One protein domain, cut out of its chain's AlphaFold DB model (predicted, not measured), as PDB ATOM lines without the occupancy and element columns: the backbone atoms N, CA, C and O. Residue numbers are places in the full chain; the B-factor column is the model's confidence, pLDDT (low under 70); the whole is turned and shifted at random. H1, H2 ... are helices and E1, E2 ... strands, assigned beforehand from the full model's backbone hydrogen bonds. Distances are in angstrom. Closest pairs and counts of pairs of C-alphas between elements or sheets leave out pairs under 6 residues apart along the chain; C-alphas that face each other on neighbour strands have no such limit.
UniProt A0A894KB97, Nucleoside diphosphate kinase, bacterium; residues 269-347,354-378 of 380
ATOM      1  N   THR A 269     -29.921 -27.240 -42.171       92.00
ATOM      2  CA  THR A 269     -30.708 -28.477 -42.128       92.00
ATOM      3  C   THR A 269     -31.081 -28.804 -40.689       92.00
ATOM      4  O   THR A 269     -30.227 -28.961 -39.820       92.00
ATOM      5  N   ARG A 270     -32.383 -28.914 -40.413       92.38
ATOM      6  CA  ARG A 270     -32.886 -29.202 -39.064       92.38
ATOM      7  C   ARG A 270     -32.976 -30.695 -38.813       92.38
ATOM      8  O   ARG A 270     -33.578 -31.433 -39.597       92.38
ATOM      9  N   TYR A 271     -32.475 -31.121 -37.663       92.38
ATOM     10  CA  TYR A 271     -32.656 -32.483 -37.195       92.38
ATOM     11  C   TYR A 271     -34.076 -32.627 -36.652       92.38
ATOM     12  O   TYR A 271     -34.609 -31.737 -35.993       92.38
ATOM     13  N   ARG A 272     -34.714 -33.768 -36.925       87.94
ATOM     14  CA  ARG A 272     -36.090 -34.022 -36.462       87.94
ATOM     15  C   ARG A 272     -36.168 -34.298 -34.961       87.94
ATOM     16  O   ARG A 272     -37.223 -34.123 -34.358       87.94
ATOM     17  N   THR A 273     -35.074 -34.770 -34.374       88.75
ATOM     18  CA  THR A 273     -35.023 -35.206 -32.980       88.75
ATOM     19  C   THR A 273     -34.716 -34.029 -32.063       88.75
ATOM     20  O   THR A 273     -33.712 -33.344 -32.237       88.75
ATOM     21  N   ILE A 274     -35.559 -33.836 -31.048       91.06
ATOM     22  CA  ILE A 274     -35.286 -32.907 -29.949       91.06
ATOM     23  C   ILE A 274     -34.378 -33.617 -28.945       91.06
ATOM     24  O   ILE A 274     -34.724 -34.688 -28.441       91.06
ATOM     25  N   ILE A 275     -33.235 -33.014 -28.631       93.56
ATOM     26  CA  ILE A 275     -32.362 -33.488 -27.559       93.56
ATOM     27  C   ILE A 275     -32.762 -32.846 -26.235       93.56
ATOM     28  O   ILE A 275     -33.081 -31.662 -26.179       93.56
ATOM     29  N   GLU A 276     -32.728 -33.625 -25.155       93.19
ATOM     30  CA  GLU A 276     -33.005 -33.139 -23.802       93.19
ATOM     31  C   GLU A 276     -31.831 -33.455 -22.874       93.19
ATOM     32  O   GLU A 276     -31.402 -34.615 -22.770       93.19
ATOM     33  N   PHE A 277     -31.337 -32.429 -22.177       94.44
ATOM     34  CA  PHE A 277     -30.232 -32.543 -21.228       94.44
ATOM     35  C   PHE A 277     -30.383 -31.606 -20.030       94.44
ATOM     36  O   PHE A 277     -31.133 -30.631 -20.040       94.44
ATOM     37  N   ASN A 278     -29.670 -31.933 -18.958       93.31
ATOM     38  CA  ASN A 278     -29.686 -31.186 -17.714       93.31
ATOM     39  C   ASN A 278     -28.437 -30.316 -17.628       93.31
ATOM     40  O   ASN A 278     -27.323 -30.841 -17.647       93.31
ATOM     41  N   ALA A 279     -28.611 -29.015 -17.433       93.69
ATOM     42  CA  ALA A 279     -27.507 -28.090 -17.207       93.69
ATOM     43  C   ALA A 279     -27.690 -27.315 -15.902       93.69
ATOM     44  O   ALA A 279     -28.808 -27.135 -15.408       93.69
ATOM     45  N   SER A 280     -26.587 -26.846 -15.331       92.31
ATOM     46  CA  SER A 280     -26.594 -25.985 -14.156       92.31
ATOM     47  C   SER A 280     -25.778 -24.724 -14.385       92.31
ATOM     48  O   SER A 280     -24.689 -24.790 -14.948       92.31
ATOM     49  N   LYS A 281     -26.304 -23.584 -13.930       91.81
ATOM     50  CA  LYS A 281     -25.598 -22.300 -13.930       91.81
ATOM     51  C   LYS A 281     -25.116 -22.000 -12.518       91.81
ATOM     52  O   LYS A 281     -25.930 -21.858 -11.595       91.81
ATOM     53  N   ASP A 282     -23.801 -21.927 -12.337       88.44
ATOM     54  CA  ASP A 282     -23.193 -21.720 -11.026       88.44
ATOM     55  C   ASP A 282     -23.471 -20.309 -10.479       88.44
ATOM     56  O   ASP A 282     -23.461 -19.304 -11.193       88.44
ATOM     57  N   LYS A 283     -23.695 -20.214  -9.162       82.62
ATOM     58  CA  LYS A 283     -24.023 -18.945  -8.495       82.62
ATOM     59  C   LYS A 283     -22.853 -17.963  -8.500       82.62
ATOM     60  O   LYS A 283     -23.101 -16.762  -8.607       82.62
ATOM     61  N   LYS A 284     -21.626 -18.454  -8.287       82.94
ATOM     62  CA  LYS A 284     -20.438 -17.623  -8.031       82.94
ATOM     63  C   LYS A 284     -19.734 -17.240  -9.325       82.94
ATOM     64  O   LYS A 284     -19.394 -16.084  -9.518       82.94
ATOM     65  N   THR A 285     -19.545 -18.214 -10.202       82.94
ATOM     66  CA  THR A 285     -18.787 -18.086 -11.447       82.94
ATOM     67  C   THR A 285     -19.671 -17.740 -12.643       82.94
ATOM     68  O   THR A 285     -19.138 -17.379 -13.684       82.94
ATOM     69  N   LYS A 286     -21.006 -17.858 -12.514       82.50
ATOM     70  CA  LYS A 286     -21.995 -17.686 -13.599       82.50
ATOM     71  C   LYS A 286     -21.811 -18.637 -14.786       82.50
ATOM     72  O   LYS A 286     -22.532 -18.511 -15.771       82.50
ATOM     73  N   LYS A 287     -20.897 -19.602 -14.666       87.50
ATOM     74  CA  LYS A 287     -20.572 -20.589 -15.687       87.50
ATOM     75  C   LYS A 287     -21.648 -21.665 -15.779       87.50
ATOM     76  O   LYS A 287     -22.230 -22.049 -14.761       87.50
ATOM     77  N   TRP A 288     -21.878 -22.147 -16.994       91.38
ATOM     78  CA  TRP A 288     -22.757 -23.277 -17.264       91.38
ATOM     79  C   TRP A 288     -21.986 -24.593 -17.238       91.38
ATOM     80  O   TRP A 288     -20.832 -24.668 -17.653       91.38
ATOM     81  N   SER A 289     -22.633 -25.650 -16.767       92.12
ATOM     82  CA  SER A 289     -22.117 -27.012 -16.859       92.12
ATOM     83  C   SER A 289     -23.239 -27.993 -17.158       92.12
ATOM     84  O   SER A 289     -24.324 -27.918 -16.577       92.12
ATOM     85  N   ILE A 290     -22.974 -28.930 -18.064       93.75
ATOM     86  CA  ILE A 290     -23.867 -30.054 -18.337       93.75
ATOM     87  C   ILE A 290     -23.705 -31.063 -17.195       93.75
ATOM     88  O   ILE A 290     -22.598 -31.401 -16.793       93.75
ATOM     89  N   THR A 291     -24.822 -31.507 -16.620       91.44
ATOM     90  CA  THR A 291     -24.845 -32.357 -15.413       91.44
ATOM     91  C   THR A 291     -25.071 -33.838 -15.712       91.44
ATOM     92  O   THR A 291     -24.803 -34.675 -14.856       91.44
ATOM     93  N   ASN A 292     -25.544 -34.178 -16.913       91.88
ATOM     94  CA  ASN A 292     -25.744 -35.554 -17.381       91.88
ATOM     95  C   ASN A 292     -24.957 -35.836 -18.676       91.88
ATOM     96  O   ASN A 292     -25.509 -36.344 -19.653       91.88
ATOM     97  N   THR A 293     -23.664 -35.502 -18.675       92.50
ATOM     98  CA  THR A 293     -22.768 -35.589 -19.841       92.50
ATOM     99  C   THR A 293     -22.807 -36.949 -20.543       92.50
ATOM    100  O   THR A 293     -23.062 -36.994 -21.743       92.50
ATOM    101  N   ASP A 294     -22.654 -38.061 -19.817       93.38
ATOM    102  CA  ASP A 294     -22.621 -39.405 -20.422       93.38
ATOM    103  C   ASP A 294     -23.950 -39.813 -21.075       93.38
ATOM    104  O   ASP A 294     -23.993 -40.603 -22.018       93.38
ATOM    105  N   GLU A 295     -25.070 -39.305 -20.561       93.62
ATOM    106  CA  GLU A 295     -26.383 -39.538 -21.158       93.62
ATOM    107  C   GLU A 295     -26.543 -38.720 -22.442       93.62
ATOM    108  O   GLU A 295     -26.963 -39.268 -23.462       93.62
ATOM    109  N   LEU A 296     -26.161 -37.438 -22.413       94.69
ATOM    110  CA  LEU A 296     -26.204 -36.575 -23.590       94.69
ATOM    111  C   LEU A 296     -25.293 -37.112 -24.701       94.69
ATOM    112  O   LEU A 296     -25.764 -37.292 -25.819       94.69
ATOM    113  N   LYS A 297     -24.038 -37.465 -24.394       94.69
ATOM    114  CA  LYS A 297     -23.106 -38.030 -25.382       94.69
ATOM    115  C   LYS A 297     -23.643 -39.316 -26.014       94.69
ATOM    116  O   LYS A 297     -23.533 -39.484 -27.226       94.69
ATOM    117  N   ARG A 298     -24.281 -40.206 -25.241       94.44
ATOM    118  CA  ARG A 298     -24.934 -41.411 -25.793       94.44
ATOM    119  C   ARG A 298     -26.114 -41.077 -26.705       94.44
ATOM    120  O   ARG A 298     -26.238 -41.694 -27.760       94.44
ATOM    121  N   LYS A 299     -26.955 -40.104 -26.331       94.81
ATOM    122  CA  LYS A 299     -28.066 -39.637 -27.182       94.81
ATOM    123  C   LYS A 299     -27.546 -39.054 -28.494       94.81
ATOM    124  O   LYS A 299     -28.024 -39.455 -29.548       94.81
ATOM    125  N   LEU A 300     -26.536 -38.185 -28.442       95.69
ATOM    126  CA  LEU A 300     -25.922 -37.599 -29.637       95.69
ATOM    127  C   LEU A 300     -25.341 -38.677 -30.556       95.69
ATOM    128  O   LEU A 300     -25.706 -38.720 -31.722       95.69
ATOM    129  N   ASN A 301     -24.586 -39.637 -30.013       94.81
ATOM    130  CA  ASN A 301     -24.053 -40.775 -30.777       94.81
ATOM    131  C   ASN A 301     -25.125 -41.653 -31.445       94.81
ATOM    132  O   ASN A 301     -24.838 -42.337 -32.426       94.81
ATOM    133  N   SER A 302     -26.343 -41.689 -30.895       93.31
ATOM    134  CA  SER A 302     -27.465 -42.412 -31.506       93.31
ATOM    135  C   SER A 302     -28.152 -41.631 -32.627       93.31
ATOM    136  O   SER A 302     -28.803 -42.241 -33.471       93.31
ATOM    137  N   ILE A 303     -28.020 -40.303 -32.620       93.19
ATOM    138  CA  ILE A 303     -28.603 -39.398 -33.615       93.19
ATOM    139  C   ILE A 303     -27.641 -39.242 -34.792       93.19
ATOM    140  O   ILE A 303     -28.031 -39.475 -35.929       93.19
ATOM    141  N   ASP A 304     -26.395 -38.884 -34.497       92.25
ATOM    142  CA  ASP A 304     -25.313 -38.735 -35.460       92.25
ATOM    143  C   ASP A 304     -24.011 -39.188 -34.797       92.25
ATOM    144  O   ASP A 304     -23.473 -38.523 -33.913       92.25
ATOM    145  N   ARG A 305     -23.527 -40.363 -35.204       93.19
ATOM    146  CA  ARG A 305     -22.310 -40.962 -34.648       93.19
ATOM    147  C   ARG A 305     -21.052 -40.201 -35.063       93.19
ATOM    148  O   ARG A 305     -20.093 -40.190 -34.299       93.19
ATOM    149  N   GLU A 306     -21.038 -39.624 -36.257       93.44
ATOM    150  CA  GLU A 306     -19.843 -39.004 -36.829       93.44
ATOM    151  C   GLU A 306     -19.620 -37.618 -36.224       93.44
ATOM    152  O   GLU A 306     -18.496 -37.284 -35.851       93.44
ATOM    153  N   ASN A 307     -20.701 -36.865 -36.009       93.56
ATOM    154  CA  ASN A 307     -20.634 -35.499 -35.491       93.56
ATOM    155  C   ASN A 307     -20.940 -35.373 -33.990       93.56
ATOM    156  O   ASN A 307     -20.947 -34.261 -33.467       93.56
ATOM    157  N   ALA A 308     -21.181 -36.477 -33.268       93.88
ATOM    158  CA  ALA A 308     -21.619 -36.452 -31.865       93.88
ATOM    159  C   ALA A 308     -20.756 -35.571 -30.947       93.88
ATOM    160  O   ALA A 308     -21.296 -34.852 -30.104       93.88
ATOM    161  N   GLU A 309     -19.429 -35.648 -31.083       94.00
ATOM    162  CA  GLU A 309     -18.512 -34.863 -30.251       94.00
ATOM    163  C   GLU A 309     -18.512 -33.385 -30.659       94.00
ATOM    164  O   GLU A 309     -18.566 -32.527 -29.784       94.00
ATOM    165  N   SER A 310     -18.548 -33.078 -31.961       91.94
ATOM    166  CA  SER A 310     -18.673 -31.703 -32.465       91.94
ATOM    167  C   SER A 310     -19.964 -31.048 -31.973       91.94
ATOM    168  O   SER A 310     -19.923 -29.978 -31.375       91.94
ATOM    169  N   ILE A 311     -21.099 -31.745 -32.100       93.75
ATOM    170  CA  ILE A 311     -22.397 -31.275 -31.599       93.75
ATOM    171  C   ILE A 311     -22.334 -31.040 -30.084       93.75
ATOM    172  O   ILE A 311     -22.866 -30.048 -29.591       93.75
ATOM    173  N   TYR A 312     -21.692 -31.935 -29.325       95.06
ATOM    174  CA  TYR A 312     -21.525 -31.765 -27.881       95.06
ATOM    175  C   TYR A 312     -20.719 -30.500 -27.541       95.06
ATOM    176  O   TYR A 312     -21.158 -29.707 -26.705       95.06
ATOM    177  N   CYS A 313     -19.582 -30.289 -28.209       91.44
ATOM    178  CA  CYS A 313     -18.747 -29.099 -28.039       91.44
ATOM    179  C   CYS A 313     -19.509 -27.811 -28.388       91.44
ATOM    180  O   CYS A 313     -19.437 -26.836 -27.639       91.44
ATOM    181  N   ASP A 314     -20.304 -27.819 -29.460       91.06
ATOM    182  CA  ASP A 314     -21.093 -26.657 -29.883       91.06
ATOM    183  C   ASP A 314     -22.253 -26.356 -28.919       91.06
ATOM    184  O   ASP A 314     -22.602 -25.189 -28.702       91.06
ATOM    185  N   ILE A 315     -22.829 -27.379 -28.269       92.44
ATOM    186  CA  ILE A 315     -23.783 -27.193 -27.162       92.44
ATOM    187  C   ILE A 315     -23.086 -26.510 -25.984       92.44
ATOM    188  O   ILE A 315     -23.635 -25.555 -25.428       92.44
ATOM    189  N   GLU A 316     -21.898 -26.980 -25.591       90.94
ATOM    190  CA  GLU A 316     -21.132 -26.353 -24.512       90.94
ATOM    191  C   GLU A 316     -20.823 -24.893 -24.846       90.94
ATOM    192  O   GLU A 316     -21.149 -24.011 -24.049       90.94
ATOM    193  N   GLY A 317     -20.305 -24.614 -26.045       88.06
ATOM    194  CA  GLY A 317     -20.066 -23.253 -26.525       88.06
ATOM    195  C   GLY A 317     -21.331 -22.391 -26.487       88.06
ATOM    196  O   GLY A 317     -21.325 -21.294 -25.925       88.06
ATOM    197  N   SER A 318     -22.452 -22.910 -26.988       87.25
ATOM    198  CA  SER A 318     -23.733 -22.199 -26.999       87.25
ATOM    199  C   SER A 318     -24.217 -21.832 -25.597       87.25
ATOM    200  O   SER A 318     -24.680 -20.713 -25.393       87.25
ATOM    201  N   LEU A 319     -24.082 -22.719 -24.606       88.88
ATOM    202  CA  LEU A 319     -24.463 -22.411 -23.221       88.88
ATOM    203  C   LEU A 319     -23.680 -21.223 -22.650       88.88
ATOM    204  O   LEU A 319     -24.216 -20.463 -21.842       88.88
ATOM    205  N   TYR A 320     -22.419 -21.064 -23.053       84.31
ATOM    206  CA  TYR A 320     -21.561 -19.982 -22.579       84.31
ATOM    207  C   TYR A 320     -21.768 -18.667 -23.330       84.31
ATOM    208  O   TYR A 320     -21.822 -17.619 -22.684       84.31
ATOM    209  N   TYR A 321     -21.862 -18.714 -24.659       80.75
ATOM    210  CA  TYR A 321     -21.776 -17.518 -25.502       80.75
ATOM    211  C   TYR A 321     -23.119 -17.034 -26.052       80.75
ATOM    212  O   TYR A 321     -23.241 -15.853 -26.375       80.75
ATOM    213  N   ASN A 322     -24.140 -17.895 -26.136       80.75
ATOM    214  CA  ASN A 322     -25.422 -17.504 -26.717       80.75
ATOM    215  C   ASN A 322     -26.172 -16.526 -25.781       80.75
ATOM    216  O   ASN A 322     -26.447 -16.880 -24.624       80.75
ATOM    217  N   PRO A 323     -26.568 -15.328 -26.264       80.25
ATOM    218  CA  PRO A 323     -27.279 -14.325 -25.468       80.25
ATOM    219  C   PRO A 323     -28.562 -14.837 -24.802       80.25
ATOM    220  O   PRO A 323     -28.919 -14.367 -23.722       80.25
ATOM    221  N   TYR A 324     -29.227 -15.839 -25.389       82.25
ATOM    222  CA  TYR A 324     -30.409 -16.477 -24.804       82.25
ATOM    223  C   TYR A 324     -30.146 -16.971 -23.372       82.25
ATOM    224  O   TYR A 324     -30.957 -16.749 -22.478       82.25
ATOM    225  N   PHE A 325     -28.979 -17.572 -23.111       84.38
ATOM    226  CA  PHE A 325     -28.627 -18.108 -21.791       84.38
ATOM    227  C   PHE A 325     -28.073 -17.066 -20.813       84.38
ATOM    228  O   PHE A 325     -27.945 -17.345 -19.609       84.38
ATOM    229  N   GLU A 326     -27.747 -15.863 -21.292       80.50
ATOM    230  CA  GLU A 326     -27.223 -14.772 -20.466       80.50
ATOM    231  C   GLU A 326     -28.250 -14.369 -19.395       80.50
ATOM    232  O   GLU A 326     -27.900 -14.259 -18.214       80.50
ATOM    233  N   LEU A 327     -29.528 -14.309 -19.787       79.88
ATOM    234  CA  LEU A 327     -30.667 -13.873 -18.969       79.88
ATOM    235  C   LEU A 327     -31.068 -14.860 -17.856       79.88
ATOM    236  O   LEU A 327     -31.751 -14.490 -16.901       79.88
ATOM    237  N   PHE A 328     -30.626 -16.116 -17.933       84.38
ATOM    238  CA  PHE A 328     -31.024 -17.148 -16.977       84.38
ATOM    239  C   PHE A 328     -30.327 -16.977 -15.621       84.38
ATOM    240  O   PHE A 328     -29.116 -16.749 -15.526       84.38
ATOM    241  N   GLU A 329     -31.083 -17.150 -14.539       85.62
ATOM    242  CA  GLU A 329     -30.538 -17.151 -13.182       85.62
ATOM    243  C   GLU A 329     -29.682 -18.394 -12.874       85.62
ATOM    244  O   GLU A 329     -29.632 -19.375 -13.611       85.62
ATOM    245  N   LYS A 330     -29.021 -18.377 -11.712       88.56
ATOM    246  CA  LYS A 330     -28.407 -19.579 -11.133       88.56
ATOM    247  C   LYS A 330     -29.468 -20.669 -10.911       88.56
ATOM    248  O   LYS A 330     -30.583 -20.375 -10.466       88.56
ATOM    249  N   GLY A 331     -29.097 -21.930 -11.094       87.06
ATOM    250  CA  GLY A 331     -30.001 -23.053 -10.838       87.06
ATOM    251  C   GLY A 331     -29.744 -24.250 -11.738       87.06
ATOM    252  O   GLY A 331     -28.777 -24.262 -12.496       87.06
ATOM    253  N   LYS A 332     -30.618 -25.254 -11.627       90.25
ATOM    254  CA  LYS A 332     -30.645 -26.431 -12.501       90.25
ATOM    255  C   LYS A 332     -31.769 -26.277 -13.521       90.25
ATOM    256  O   LYS A 332     -32.864 -25.834 -13.171       90.25
ATOM    257  N   TYR A 333     -31.505 -26.670 -14.757       90.81
ATOM    258  CA  TYR A 333     -32.405 -26.497 -15.889       90.81
ATOM    259  C   TYR A 333     -32.489 -27.789 -16.695       90.81
ATOM    260  O   TYR A 333     -31.483 -28.469 -16.888       90.81
ATOM    261  N   LEU A 334     -33.697 -28.115 -17.155       91.69
ATOM    262  CA  LEU A 334     -33.900 -29.035 -18.265       91.69
ATOM    263  C   LEU A 334     -33.894 -28.206 -19.546       91.69
ATOM    264  O   LEU A 334     -34.768 -27.355 -19.728       91.69
ATOM    265  N   ILE A 335     -32.921 -28.458 -20.408       92.75
ATOM    266  CA  ILE A 335     -32.771 -27.789 -21.693       92.75
ATOM    267  C   ILE A 335     -33.191 -28.772 -22.774       92.75
ATOM    268  O   ILE A 335     -32.713 -29.908 -22.810       92.75
ATOM    269  N   LYS A 336     -34.097 -28.329 -23.641       93.44
ATOM    270  CA  LYS A 336     -34.415 -29.008 -24.890       93.44
ATOM    271  C   LYS A 336     -33.802 -28.223 -26.034       93.44
ATOM    272  O   LYS A 336     -33.902 -26.998 -26.038       93.44
ATOM    273  N   ALA A 337     -33.203 -28.913 -26.992       92.00
ATOM    274  CA  ALA A 337     -32.633 -28.279 -28.169       92.00
ATOM    275  C   ALA A 337     -33.015 -29.036 -29.440       92.00
ATOM    276  O   ALA A 337     -33.001 -30.268 -29.471       92.00
ATOM    277  N   VAL A 338     -33.348 -28.292 -30.490       92.75
ATOM    278  CA  VAL A 338     -33.377 -28.807 -31.864       92.75
ATOM    279  C   VAL A 338     -32.016 -28.521 -32.480       92.75
ATOM    280  O   VAL A 338     -31.580 -27.372 -32.459       92.75
ATOM    281  N   ILE A 339     -31.350 -29.552 -32.998       92.69
ATOM    282  CA  ILE A 339     -30.045 -29.417 -33.656       92.69
ATOM    283  C   ILE A 339     -30.265 -28.887 -35.075       92.69
ATOM    284  O   ILE A 339     -31.117 -29.396 -35.811       92.69
ATOM    285  N   VAL A 340     -29.497 -27.872 -35.457       90.81
ATOM    286  CA  VAL A 340     -29.474 -27.304 -36.803       90.81
ATOM    287  C   VAL A 340     -28.050 -27.401 -37.332       90.81
ATOM    288  O   VAL A 340     -27.128 -26.781 -36.808       90.81
ATOM    289  N   GLU A 341     -27.878 -28.213 -38.364       91.81
ATOM    290  CA  GLU A 341     -26.631 -28.328 -39.106       91.81
ATOM    291  C   GLU A 341     -26.528 -27.173 -40.096       91.81
ATOM    292  O   GLU A 341     -27.500 -26.870 -40.791       91.81
ATOM    293  N   ASN A 342     -25.364 -26.534 -40.156       90.38
ATOM    294  CA  ASN A 342     -25.129 -25.386 -41.017       90.38
ATOM    295  C   ASN A 342     -23.930 -25.646 -41.921       90.38
ATOM    296  O   ASN A 342     -22.925 -26.220 -41.508       90.38
ATOM    297  N   SER A 343     -24.036 -25.174 -43.152       92.88
ATOM    298  CA  SER A 343     -22.955 -25.173 -44.132       92.88
ATOM    299  C   SER A 343     -22.888 -23.804 -44.787       92.88
ATOM    300  O   SER A 343     -23.921 -23.160 -44.990       92.88
ATOM    301  N   LEU A 344     -21.675 -23.352 -45.081       94.56
ATOM    302  CA  LEU A 344     -21.427 -22.149 -45.852       94.56
ATOM    303  C   LEU A 344     -21.130 -22.560 -47.291       94.56
ATOM    304  O   LEU A 344     -20.239 -23.369 -47.536       94.56
ATOM    305  N   GLU A 345     -21.869 -21.999 -48.234       96.81
ATOM    306  CA  GLU A 345     -21.724 -22.254 -49.660       96.81
ATOM    307  C   GLU A 345     -21.203 -20.994 -50.365       96.81
ATOM    308  O   GLU A 345     -21.696 -19.880 -50.146       96.81
ATOM    309  N   TYR A 346     -20.223 -21.180 -51.247       97.19
ATOM    310  CA  TYR A 346     -19.617 -20.126 -52.053       97.19
ATOM    311  C   TYR A 346     -19.927 -20.300 -53.532       97.19
ATOM    312  O   TYR A 346     -19.684 -21.349 -54.130       97.19
ATOM    313  N   TYR A 347     -20.415 -19.228 -54.146       97.50
ATOM    314  CA  TYR A 347     -20.791 -19.186 -55.547       97.50
ATOM    315  C   TYR A 347     -20.048 -18.082 -56.296       97.50
ATOM    316  O   TYR A 347     -19.934 -16.952 -55.821       97.50
ATOM    317  N   GLU A 354     -17.512 -24.149 -53.737       96.06
ATOM    318  CA  GLU A 354     -17.121 -24.860 -52.521       96.06
ATOM    319  C   GLU A 354     -18.228 -24.764 -51.462       96.06
ATOM    320  O   GLU A 354     -18.998 -23.798 -51.436       96.06
ATOM    321  N   GLU A 355     -18.303 -25.779 -50.605       95.94
ATOM    322  CA  GLU A 355     -19.193 -25.873 -49.449       95.94
ATOM    323  C   GLU A 355     -18.362 -26.352 -48.255       95.94
ATOM    324  O   GLU A 355     -17.578 -27.295 -48.387       95.94
ATOM    325  N   ALA A 356     -18.531 -25.719 -47.094       94.94
ATOM    326  CA  ALA A 356     -17.874 -26.144 -45.864       94.94
ATOM    327  C   ALA A 356     -18.847 -26.169 -44.686       94.94
ATOM    328  O   ALA A 356     -19.697 -25.289 -44.538       94.94
ATOM    329  N   SER A 357     -18.695 -27.171 -43.823       91.69
ATOM    330  CA  SER A 357     -19.455 -27.268 -42.580       91.69
ATOM    331  C   SER A 357     -19.128 -26.101 -41.649       91.69
ATOM    332  O   SER A 357     -17.970 -25.711 -41.491       91.69
ATOM    333  N   MET A 358     -20.165 -25.570 -41.011       90.12
ATOM    334  CA  MET A 358     -20.067 -24.608 -39.917       90.12
ATOM    335  C   MET A 358     -20.395 -25.299 -38.591       90.12
ATOM    336  O   MET A 358     -20.842 -26.449 -38.571       90.12
ATOM    337  N   SER A 359     -20.222 -24.580 -37.483       88.56
ATOM    338  CA  SER A 359     -20.675 -25.042 -36.170       88.56
ATOM    339  C   SER A 359     -22.185 -25.313 -36.177       88.56
ATOM    340  O   SER A 359     -22.982 -24.617 -36.830       88.56
ATOM    341  N   PHE A 360     -22.603 -26.322 -35.417       89.44
ATOM    342  CA  PHE A 360     -24.017 -26.597 -35.207       89.44
ATOM    343  C   PHE A 360     -24.654 -25.446 -34.425       89.44
ATOM    344  O   PHE A 360     -24.095 -24.928 -33.458       89.44
ATOM    345  N   THR A 361     -25.858 -25.055 -34.832       88.00
ATOM    346  CA  THR A 361     -26.690 -24.119 -34.071       88.00
ATOM    347  C   THR A 361     -27.888 -24.846 -33.483       88.00
ATOM    348  O   THR A 361     -28.194 -25.989 -33.830       88.00
ATOM    349  N   PHE A 362     -28.555 -24.203 -32.526       88.06
ATOM    350  CA  PHE A 362     -29.567 -24.866 -31.718       88.06
ATOM    351  C   PHE A 362     -30.752 -23.949 -31.440       88.06
ATOM    352  O   PHE A 362     -30.584 -22.811 -31.000       88.06
ATOM    353  N   GLU A 363     -31.961 -24.476 -31.620       88.50
ATOM    354  CA  GLU A 363     -33.181 -23.830 -31.137       88.50
ATOM    355  C   GLU A 363     -33.472 -24.345 -29.726       88.50
ATOM    356  O   GLU A 363     -33.899 -25.491 -29.542       88.50
ATOM    357  N   PHE A 364     -33.197 -23.519 -28.718       86.50
ATOM    358  CA  PHE A 364     -33.334 -23.903 -27.316       86.50
ATOM    359  C   PHE A 364     -34.725 -23.608 -26.750       86.50
ATOM    360  O   PHE A 364     -35.344 -22.587 -27.035       86.50
ATOM    361  N   SER A 365     -35.179 -24.475 -25.847       85.50
ATOM    362  CA  SER A 365     -36.249 -24.180 -24.894       85.50
ATOM    363  C   SER A 365     -35.862 -24.697 -23.513       85.50
ATOM    364  O   SER A 365     -35.379 -25.821 -23.359       85.50
ATOM    365  N   CYS A 366     -36.036 -23.861 -22.491       82.88
ATOM    366  CA  CYS A 366     -35.519 -24.138 -21.155       82.88
ATOM    367  C   CYS A 366     -36.613 -24.133 -20.097       82.88
ATOM    368  O   CYS A 366     -37.428 -23.218 -20.015       82.88
ATOM    369  N   ASN A 367     -36.558 -25.126 -19.213       81.06
ATOM    370  CA  ASN A 367     -37.431 -25.209 -18.053       81.06
ATOM    371  C   ASN A 367     -36.602 -25.301 -16.767       81.06
ATOM    372  O   ASN A 367     -35.691 -26.127 -16.659       81.06
ATOM    373  N   LYS A 368     -36.911 -24.466 -15.768       78.00
ATOM    374  CA  LYS A 368     -36.199 -24.465 -14.478       78.00
ATOM    375  C   LYS A 368     -36.621 -25.692 -13.668       78.00
ATOM    376  O   LYS A 368     -37.816 -25.947 -13.508       78.00
ATOM    377  N   LYS A 369     -35.646 -26.435 -13.137       71.62
ATOM    378  CA  LYS A 369     -35.879 -27.537 -12.194       71.62
ATOM    379  C   LYS A 369     -35.844 -27.002 -10.769       71.62
ATOM    380  O   LYS A 369     -34.891 -26.324 -10.377       71.62
ATOM    381  N   ASN A 370     -36.877 -27.298  -9.988       62.91
ATOM    382  CA  ASN A 370     -36.866 -26.995  -8.557       62.91
ATOM    383  C   ASN A 370     -36.150 -28.100  -7.750       62.91
ATOM    384  O   ASN A 370     -35.725 -29.114  -8.295       62.91
ATOM    385  N   PHE A 371     -36.039 -27.912  -6.431       48.25
ATOM    386  CA  PHE A 371     -35.419 -28.874  -5.504       48.25
ATOM    387  C   PHE A 371     -36.069 -30.275  -5.483       48.25
ATOM    388  O   PHE A 371     -35.475 -31.192  -4.933       48.25
ATOM    389  N   MET A 372     -37.260 -30.432  -6.069       45.44
ATOM    390  CA  MET A 372     -38.031 -31.680  -6.160       45.44
ATOM    391  C   MET A 372     -38.102 -32.213  -7.606       45.44
ATOM    392  O   MET A 372     -39.022 -32.960  -7.932       45.44
ATOM    393  N   ASP A 373     -37.210 -31.759  -8.495       53.28
ATOM    394  CA  ASP A 373     -37.173 -32.092  -9.931       53.28
ATOM    395  C   ASP A 373     -38.452 -31.758 -10.725       53.28
ATOM    396  O   ASP A 373     -38.635 -32.209 -11.857       53.28
ATOM    397  N   ARG A 374     -39.330 -30.902 -10.187       48.59
ATOM    398  CA  ARG A 374     -40.508 -30.413 -10.916       48.59
ATOM    399  C   ARG A 374     -40.093 -29.352 -11.936       48.59
ATOM    400  O   ARG A 374     -39.293 -28.463 -11.627       48.59
ATOM    401  N   ILE A 375     -40.657 -29.466 -13.135       56.41
ATOM    402  CA  ILE A 375     -40.353 -28.656 -14.318       56.41
ATOM    403  C   ILE A 375     -41.348 -27.494 -14.390       56.41
ATOM    404  O   ILE A 375     -42.555 -27.724 -14.447       56.41
ATOM    405  N   TYR A 376     -40.843 -26.263 -14.418       50.53
ATOM    406  CA  TYR A 376     -41.643 -25.061 -14.669       50.53
ATOM    407  C   TYR A 376     -41.086 -24.320 -15.880       50.53
ATOM    408  O   TYR A 376     -39.863 -24.247 -16.047       50.53
ATOM    409  N   GLN A 377     -41.976 -23.757 -16.697       50.09
ATOM    410  CA  GLN A 377     -41.579 -22.900 -17.808       50.09
ATOM    411  C   GLN A 377     -40.804 -21.704 -17.246       50.09
ATOM    412  O   GLN A 377     -41.284 -21.019 -16.339       50.09
ATOM    413  N   ALA A 378     -39.567 -21.514 -17.706       49.34
ATOM    414  CA  ALA A 378     -38.807 -20.329 -17.335       49.34
ATOM    415  C   ALA A 378     -39.497 -19.090 -17.944       49.34
ATOM    416  O   ALA A 378     -40.058 -19.206 -19.035       49.34
TER     417      ALA A 378
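AT A GLANCE: This is residues 269 to 347 and 354 to 378 of the 380 residues of the protein "Nucleoside diphosphate kinase" of bacterium (UniProt A0A894KB97). A strongly twisted sheet, with long strands E1, E3 and E5 side by side and short E2 and E6 at edges, curls round helix H2, while H1 runs along E1. At one end E3 runs on to pair with E4 in a narrow two-stranded arm. The printed part has 104 residues, with three named helices and six named strands; along the chain E1 and E2 come first, then the helices H1, H2 and H3, and after them E3, E4, E5 and E6; the sheet is branched, with the antiparallel neighbour pairs E1 and E2, E1 and E3, E3 and E4, E3 and E5, and E5 and E6, and the class is mixed, helices and strands. The whole is compact, with a radius of gyration of the C-alphas of 14.6 A, and its elongated outline spans 51 by 27 by 22 A.

HOW THE PARTS SIT: Start at E1, residues 269 to 281, which bends by 87 degrees at residue 272. On one side of it is E2, residues 288 to 290, its hairpin partner, with N 280 and O 289 at 2.8 A; on the other is E3, residues 331 to 347, with N 275 and O 337 at 2.9 A. H1, residues 293 to 303, is on the sheet over E1, at a height of 8.7 A; its closest C-alphas to E1 are Leu 296 and Phe 277, 6.2 A. H2, residues 308 to 321, touches H1 with residues 308 to 312 alone, closest at the C-alphas of Leu 300 and Ala 308, 5.0 A, at a steep tilt of 55 degrees, opposite ways. In H1 and H2 every O i to N i+4 pair is within hydrogen-bond range; H3, residues 323 to 326, is too short for one and only grazes the sheet. Staggered along E3 come E4, residues 354 to 357, with N 344 and O 356 at 2.8 A, and E5, residues 361 to 369, with N 336 and O 365 at 2.8 A. E6, residues 375 to 377, forms a hairpin with E5, with N 368 and O 376 at 3.0 A.

IN THESE COORDINATES: Find C-alpha 269 at (-30.708, -28.477, -42.128); from there E1 runs 29.3 A to C-alpha 281. H1 measures 15.4 A and H2 20.0 A. Look for C-alpha 331 at (-30.001, -23.053, -10.838), where E3 begins its 45.8 A run, with a bend of 68 degrees at residue 334. E5 measures 24.0 A, and E6 ends at C-alpha 377, (-41.579, -22.900, -17.808).

THE WHOLE: The two C-alphas farthest apart are those of Tyr 347 and Met 372, 53.8 A. Residues 348 to 353 are not printed, and C-alphas 347 and 354 are 7.4 A apart across this cut. Of the links printed whole, none is long. Look for low confidence in this model at residues 370 to 378, with pLDDT under 70.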